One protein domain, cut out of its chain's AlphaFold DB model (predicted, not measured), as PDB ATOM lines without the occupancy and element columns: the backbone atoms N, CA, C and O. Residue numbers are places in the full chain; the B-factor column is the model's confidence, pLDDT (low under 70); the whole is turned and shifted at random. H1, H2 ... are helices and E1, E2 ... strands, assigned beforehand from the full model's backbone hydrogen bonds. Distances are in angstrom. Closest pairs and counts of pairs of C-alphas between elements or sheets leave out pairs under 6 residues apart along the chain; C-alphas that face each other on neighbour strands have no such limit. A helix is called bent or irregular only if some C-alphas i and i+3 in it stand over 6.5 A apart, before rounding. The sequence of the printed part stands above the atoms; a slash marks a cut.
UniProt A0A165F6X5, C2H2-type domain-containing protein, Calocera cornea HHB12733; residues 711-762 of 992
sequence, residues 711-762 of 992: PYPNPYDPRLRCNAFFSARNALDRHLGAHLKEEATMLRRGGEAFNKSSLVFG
ATOM      1  N   PRO A 711      -1.166  28.593  34.757       91.19
ATOM      2  CA  PRO A 711      -2.134  28.288  35.816       91.19
ATOM      3  C   PRO A 711      -1.544  27.492  36.996       91.19
ATOM      4  O   PRO A 711      -2.221  27.334  38.011       91.19
ATOM      5  N   TYR A 712      -0.325  26.964  36.855       92.06
ATOM      6  CA  TYR A 712       0.241  25.938  37.733       92.06
ATOM      7  C   TYR A 712       0.584  26.425  39.150       92.06
ATOM      8  O   TYR A 712       1.008  27.572  39.305       92.06
ATOM      9  N   PRO A 713       0.510  25.565  40.184       86.81
ATOM     10  CA  PRO A 713       1.299  25.739  41.400       86.81
ATOM     11  C   PRO A 713       2.806  25.656  41.094       86.81
ATOM     12  O   PRO A 713       3.239  25.047  40.119       86.81
ATOM     13  N   ASN A 714       3.628  26.276  41.931       81.69
ATOM     14  CA  ASN A 714       5.080  26.146  41.897       81.69
ATOM     15  C   ASN A 714       5.466  24.774  42.491       81.69
ATOM     16  O   ASN A 714       5.089  24.508  43.633       81.69
ATOM     17  N   PRO A 715       6.240  23.916  41.795       70.25
ATOM     18  CA  PRO A 715       6.573  22.569  42.281       70.25
ATOM     19  C   PRO A 715       7.337  22.555  43.618       70.25
ATOM     20  O   PRO A 715       7.331  21.543  44.309       70.25
ATOM     21  N   TYR A 716       7.978  23.665  44.002       74.94
ATOM     22  CA  TYR A 716       8.711  23.788  45.270       74.94
ATOM     23  C   TYR A 716       7.885  24.377  46.428       74.94
ATOM     24  O   TYR A 716       8.315  24.302  47.575       74.94
ATOM     25  N   ASP A 717       6.732  24.987  46.141       80.19
ATOM     26  CA  ASP A 717       5.780  25.478  47.145       80.19
ATOM     27  C   ASP A 717       4.383  25.572  46.507       80.19
ATOM     28  O   ASP A 717       4.096  26.562  45.825       80.19
ATOM     29  N   PRO A 718       3.490  24.592  46.746       77.81
ATOM     30  CA  PRO A 718       2.137  24.585  46.193       77.81
ATOM     31  C   PRO A 718       1.265  25.798  46.565       77.81
ATOM     32  O   PRO A 718       0.216  26.002  45.956       77.81
ATOM     33  N   ARG A 719       1.668  26.616  47.552       71.94
ATOM     34  CA  ARG A 719       0.972  27.860  47.931       71.94
ATOM     35  C   ARG A 719       1.298  29.024  46.996       71.94
ATOM     36  O   ARG A 719       0.522  29.975  46.904       71.94
ATOM     37  N   LEU A 720       2.429  28.959  46.298       77.00
ATOM     38  CA  LEU A 720       2.799  29.894  45.243       77.00
ATOM     39  C   LEU A 720       2.333  29.330  43.900       77.00
ATOM     40  O   LEU A 720       2.513  28.148  43.630       77.00
ATOM     41  N   ARG A 721       1.792  30.171  43.014       84.50
ATOM     42  CA  ARG A 721       1.617  29.794  41.601       84.50
ATOM     43  C   ARG A 721       2.861  30.127  40.789       84.50
ATOM     44  O   ARG A 721       3.648  31.007  41.150       84.50
ATOM     45  N   CYS A 722       3.048  29.409  39.690       89.31
ATOM     46  CA  CYS A 722       4.085  29.683  38.717       89.31
ATOM     47  C   CYS A 722       3.754  31.003  38.009       89.31
ATOM     48  O   CYS A 722       3.032  31.036  37.017       89.31
ATOM     49  N   ASN A 723       4.268  32.115  38.541       88.88
ATOM     50  CA  ASN A 723       3.984  33.483  38.086       88.88
ATOM     51  C   ASN A 723       4.632  33.836  36.722       88.88
ATOM     52  O   ASN A 723       5.062  34.969  36.502       88.88
ATOM     53  N   ALA A 724       4.746  32.860  35.821       93.00
ATOM     54  CA  ALA A 724       5.297  33.009  34.488       93.00
ATOM     55  C   ALA A 724       4.224  33.523  33.514       93.00
ATOM     56  O   ALA A 724       3.124  32.976  33.425       93.00
ATOM     57  N   PHE A 725       4.576  34.572  32.770       94.06
ATOM     58  CA  PHE A 725       3.739  35.200  31.751       94.06
ATOM     59  C   PHE A 725       4.395  35.080  30.378       94.06
ATOM     60  O   PHE A 725       5.603  35.280  30.240       94.06
ATOM     61  N   PHE A 726       3.584  34.794  29.363       95.75
ATOM     62  CA  PHE A 726       4.028  34.520  28.002       95.75
ATOM     63  C   PHE A 726       3.247  35.370  27.001       95.75
ATOM     64  O   PHE A 726       2.021  35.321  26.958       95.75
ATOM     65  N   SER A 727       3.953  36.106  26.144       93.38
ATOM     66  CA  SER A 727       3.352  36.899  25.057       93.38
ATOM     67  C   SER A 727       2.807  36.053  23.896       93.38
ATOM     68  O   SER A 727       2.168  36.586  22.995       93.38
ATOM     69  N   ALA A 728       3.053  34.739  23.894       94.06
ATOM     70  CA  ALA A 728       2.600  33.821  22.856       94.06
ATOM     71  C   ALA A 728       2.222  32.455  23.447       94.06
ATOM     72  O   ALA A 728       2.882  31.947  24.357       94.06
ATOM     73  N   ARG A 729       1.160  31.846  22.903       92.75
ATOM     74  CA  ARG A 729       0.569  30.606  23.430       92.75
ATOM     75  C   ARG A 729       1.546  29.423  23.404       92.75
ATOM     76  O   ARG A 729       1.694  28.740  24.409       92.75
ATOM     77  N   ASN A 730       2.309  29.277  22.321       89.94
ATOM     78  CA  ASN A 730       3.341  28.243  22.169       89.94
ATOM     79  C   ASN A 730       4.446  28.289  23.248       89.94
ATOM     80  O   ASN A 730       5.032  27.255  23.571       89.94
ATOM     81  N   ALA A 731       4.736  29.462  23.819       93.94
ATOM     82  CA  ALA A 731       5.691  29.599  24.913       93.94
ATOM     83  C   ALA A 731       5.090  29.146  26.256       93.94
ATOM     84  O   ALA A 731       5.795  28.499  27.032       93.94
ATOM     85  N   LEU A 732       3.788  29.384  26.484       95.56
ATOM     86  CA  LEU A 732       3.053  28.774  27.596       95.56
ATOM     87  C   LEU A 732       2.987  27.246  27.438       95.56
ATOM     88  O   LEU A 732       3.281  26.540  28.393       95.56
ATOM     89  N   ASP A 733       2.668  26.718  26.254       91.06
ATOM     90  CA  ASP A 733       2.567  25.264  26.045       91.06
ATOM     91  C   ASP A 733       3.920  24.557  26.244       91.06
ATOM     92  O   ASP A 733       4.004  23.545  26.941       91.06
ATOM     93  N   ARG A 734       5.019  25.147  25.741       91.31
ATOM     94  CA  ARG A 734       6.394  24.693  26.038       91.31
ATOM     95  C   ARG A 734       6.686  24.675  27.546       91.31
ATOM     96  O   ARG A 734       7.459  23.830  27.994       91.31
ATOM     97  N   HIS A 735       6.132  25.620  28.302       95.44
ATOM     98  CA  HIS A 735       6.343  25.749  29.742       95.44
ATOM     99  C   HIS A 735       5.455  24.798  30.562       95.44
ATOM    100  O   HIS A 735       5.955  24.172  31.492       95.44
ATOM    101  N   LEU A 736       4.196  24.587  30.173       93.19
ATOM    102  CA  LEU A 736       3.338  23.536  30.732       93.19
ATOM    103  C   LEU A 736       3.951  22.144  30.520       93.19
ATOM    104  O   LEU A 736       3.928  21.323  31.429       93.19
ATOM    105  N   GLY A 737       4.607  21.915  29.375       92.31
ATOM    106  CA  GLY A 737       5.417  20.717  29.132       92.31
ATOM    107  C   GLY A 737       6.604  20.534  30.094       92.31
ATOM    108  O   GLY A 737       7.067  19.410  30.279       92.31
ATOM    109  N   ALA A 738       7.096  21.601  30.736       90.50
ATOM    110  CA  ALA A 738       8.095  21.487  31.799       90.50
ATOM    111  C   ALA A 738       7.455  21.022  33.115       90.50
ATOM    112  O   ALA A 738       7.985  20.106  33.735       90.50
ATOM    113  N   HIS A 739       6.288  21.561  33.483       93.06
ATOM    114  CA  HIS A 739       5.541  21.098  34.657       93.06
ATOM    115  C   HIS A 739       5.037  19.653  34.506       93.06
ATOM    116  O   HIS A 739       5.204  18.870  35.432       93.06
ATOM    117  N   LEU A 740       4.552  19.249  33.322       90.56
ATOM    118  CA  LEU A 740       4.268  17.838  32.998       90.56
ATOM    119  C   LEU A 740       5.484  16.935  33.247       90.56
ATOM    120  O   LEU A 740       5.356  15.863  33.833       90.56
ATOM    121  N   LYS A 741       6.682  17.373  32.833       86.81
ATOM    122  CA  LYS A 741       7.919  16.628  33.090       86.81
ATOM    123  C   LYS A 741       8.256  16.585  34.581       86.81
ATOM    124  O   LYS A 741       8.676  15.537  35.067       86.81
ATOM    125  N   GLU A 742       8.109  17.696  35.298       88.88
ATOM    126  CA  GLU A 742       8.344  17.770  36.743       88.88
ATOM    127  C   GLU A 742       7.393  16.827  37.495       88.88
ATOM    128  O   GLU A 742       7.871  16.003  38.269       88.88
ATOM    129  N   GLU A 743       6.092  16.834  37.188       88.31
ATOM    130  CA  GLU A 743       5.105  15.900  37.747       88.31
ATOM    131  C   GLU A 743       5.414  14.438  37.411       88.31
ATOM    132  O   GLU A 743       5.507  13.618  38.319       88.31
ATOM    133  N   ALA A 744       5.674  14.103  36.143       85.81
ATOM    134  CA  ALA A 744       6.038  12.740  35.738       85.81
ATOM    135  C   ALA A 744       7.403  12.278  36.298       85.81
ATOM    136  O   ALA A 744       7.697  11.082  36.313       85.81
ATOM    137  N   THR A 745       8.245  13.206  36.768       87.06
ATOM    138  CA  THR A 745       9.489  12.901  37.496       87.06
ATOM    139  C   THR A 745       9.235  12.760  38.998       87.06
ATOM    140  O   THR A 745       9.839  11.895  39.625       87.06
ATOM    141  N   MET A 746       8.338  13.560  39.585       86.12
ATOM    142  CA  MET A 746       7.904  13.411  40.979       86.12
ATOM    143  C   MET A 746       7.142  12.102  41.181       86.12
ATOM    144  O   MET A 746       7.443  11.386  42.127       86.12
ATOM    145  N   LEU A 747       6.260  11.718  40.254       88.06
ATOM    146  CA  LEU A 747       5.554  10.437  40.290       88.06
ATOM    147  C   LEU A 747       6.527   9.247  40.201       88.06
ATOM    148  O   LEU A 747       6.452   8.333  41.015       88.06
ATOM    149  N   ARG A 748       7.508   9.299  39.284       87.56
ATOM    150  CA  ARG A 748       8.568   8.275  39.162       87.56
ATOM    151  C   ARG A 748       9.535   8.217  40.358       87.56
ATOM    152  O   ARG A 748      10.212   7.209  40.519       87.56
ATOM    153  N   ARG A 749       9.640   9.273  41.176       88.88
ATOM    154  CA  ARG A 749      10.560   9.346  42.335       88.88
ATOM    155  C   ARG A 749       9.888   9.190  43.698       88.88
ATOM    156  O   ARG A 749      10.566   8.826  44.649       88.88
ATOM    157  N   GLY A 750       8.604   9.518  43.812       85.12
ATOM    158  CA  GLY A 750       7.878   9.554  45.082       85.12
ATOM    159  C   GLY A 750       7.362   8.194  45.556       85.12
ATOM    160  O   GLY A 750       6.934   8.082  46.703       85.12
ATOM    161  N   GLY A 751       7.403   7.175  44.691       76.50
ATOM    162  CA  GLY A 751       6.844   5.853  44.972       76.50
ATOM    163  C   GLY A 751       5.333   5.892  45.218       76.50
ATOM    164  O   GLY A 751       4.651   6.871  44.908       76.50
ATOM    165  N   GLU A 752       4.805   4.826  45.814       77.69
ATOM    166  CA  GLU A 752       3.371   4.692  46.119       77.69
ATOM    167  C   GLU A 752       2.868   5.719  47.149       77.69
ATOM    168  O   GLU A 752       1.680   6.030  47.191       77.69
ATOM    169  N   ALA A 753       3.775   6.307  47.938       72.25
ATOM    170  CA  ALA A 753       3.462   7.347  48.915       72.25
ATOM    171  C   ALA A 753       3.048   8.693  48.281       72.25
ATOM    172  O   ALA A 753       2.509   9.556  48.978       72.25
ATOM    173  N   PHE A 754       3.288   8.907  46.980       80.56
ATOM    174  CA  PHE A 754       2.915  10.153  46.313       80.56
ATOM    175  C   PHE A 754       1.482  10.100  45.762       80.56
ATOM    176  O   PHE A 754       1.198   9.453  44.753       80.56
ATOM    177  N   ASN A 755       0.563  10.838  46.391       80.19
ATOM    178  CA  ASN A 755      -0.839  10.853  45.979       80.19
ATOM    179  C   ASN A 755      -1.030  11.503  44.590       80.19
ATOM    180  O   ASN A 755      -0.937  12.727  44.441       80.19
ATOM    181  N   LYS A 756      -1.395  10.683  43.594       85.69
ATOM    182  CA  LYS A 756      -1.694  11.087  42.206       85.69
ATOM    183  C   LYS A 756      -2.743  12.204  42.095       85.69
ATOM    184  O   LYS A 756      -2.654  13.009  41.174       85.69
ATOM    185  N   SER A 757      -3.684  12.322  43.040       83.88
ATOM    186  CA  SER A 757      -4.708  13.380  43.024       83.88
ATOM    187  C   SER A 757      -4.184  14.777  43.394       83.88
ATOM    188  O   SER A 757      -4.948  15.738  43.348       83.88
ATOM    189  N   SER A 758      -2.915  14.901  43.802       80.38
ATOM    190  CA  SER A 758      -2.257  16.195  44.056       80.38
ATOM    191  C   SER A 758      -1.595  16.803  42.811       80.38
ATOM    192  O   SER A 758      -1.226  17.977  42.826       80.38
ATOM    193  N   LEU A 759      -1.468  16.020  41.736       86.50
ATOM    194  CA  LEU A 759      -0.914  16.430  40.446       86.50
ATOM    195  C   LEU A 759      -2.004  17.117  39.612       86.50
ATOM    196  O   LEU A 759      -3.114  16.593  39.498       86.50
ATOM    197  N   VAL A 760      -1.720  18.269  38.997       82.25
ATOM    198  CA  VAL A 760      -2.751  19.033  38.258       82.25
ATOM    199  C   VAL A 760      -3.116  18.355  36.935       82.25
ATOM    200  O   VAL A 760      -4.241  18.504  36.463       82.25
ATOM    201  N   PHE A 761      -2.213  17.545  36.372       82.31
ATOM    202  CA  PHE A 761      -2.531  16.626  35.274       82.31
ATOM    203  C   PHE A 761      -2.910  15.214  35.762       82.31
ATOM    204  O   PHE A 761      -2.896  14.271  34.977       82.31
ATOM    205  N   GLY A 762      -3.244  15.036  37.047       83.44
ATOM    206  CA  GLY A 762      -3.762  13.781  37.614       83.44
ATOM    207  C   GLY A 762      -2.799  12.589  37.571       83.44
ATOM    208  O   GLY A 762      -3.228  11.449  37.740       83.44
TER     209      GLY A 762
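AT A GLANCE: This is residues 711 to 762 of the 992 residues of the protein "C2H2-type domain-containing protein" of Calocera cornea HHB12733 (UniProt A0A165F6X5). What shape appears, going along from the first residue? A looped first stretch with one short strand, E1, leads into one long helix, H1, which makes the length of the domain. After the helix, residues 754 to 762 fold back toward its middle, while residues 748 to 753, at the end of H1, stick out. What is its make-up? The printed part has 52 residues with one named strand and then one named helix, and its class is mostly helix. How compact is it? It is elongated, spanning 38 by 21 by 15 A, and only just compact, close to loose, with a radius of gyration of the C-alphas of 11.9 A.

HOW THE PARTS SIT: How does the strand stand to the helix? E1, residues 717 to 721, is apart from H1, residues 729 to 753, with no C-alpha of the one within 8 A of the other. E1 pairs with no named strand. Does the helix keep its form? H1 has a kink of 44 degrees near residue 747. It is irregular: the C-alphas of Arg 749 and Glu 752 are 9.4 A apart, against about 5 A in a regular helix. Of its O i to N i+4 pairs, 17 of 21 are within hydrogen-bond range.

IN THESE COORDINATES: Where is E1? It begins at C-alpha 717, (5.780, 25.478, 47.145), and is 8.2 A long from first to last C-alpha. Where is H1? It runs 34.6 A from C-alpha 729 at (0.569, 30.606, 23.430) to C-alpha 753 at (3.462, 7.347, 48.915).

THE WHOLE: How large is it? The two C-alphas farthest apart, those of Ser 727 and Glu 752, are 38.5 A apart. Is it continuous? The printed part has no cut, and a short link of 7 residues joins E1 to H1. How confident is the model? The mean pLDDT of the printed part is 86.4, and no printed residue is under 70.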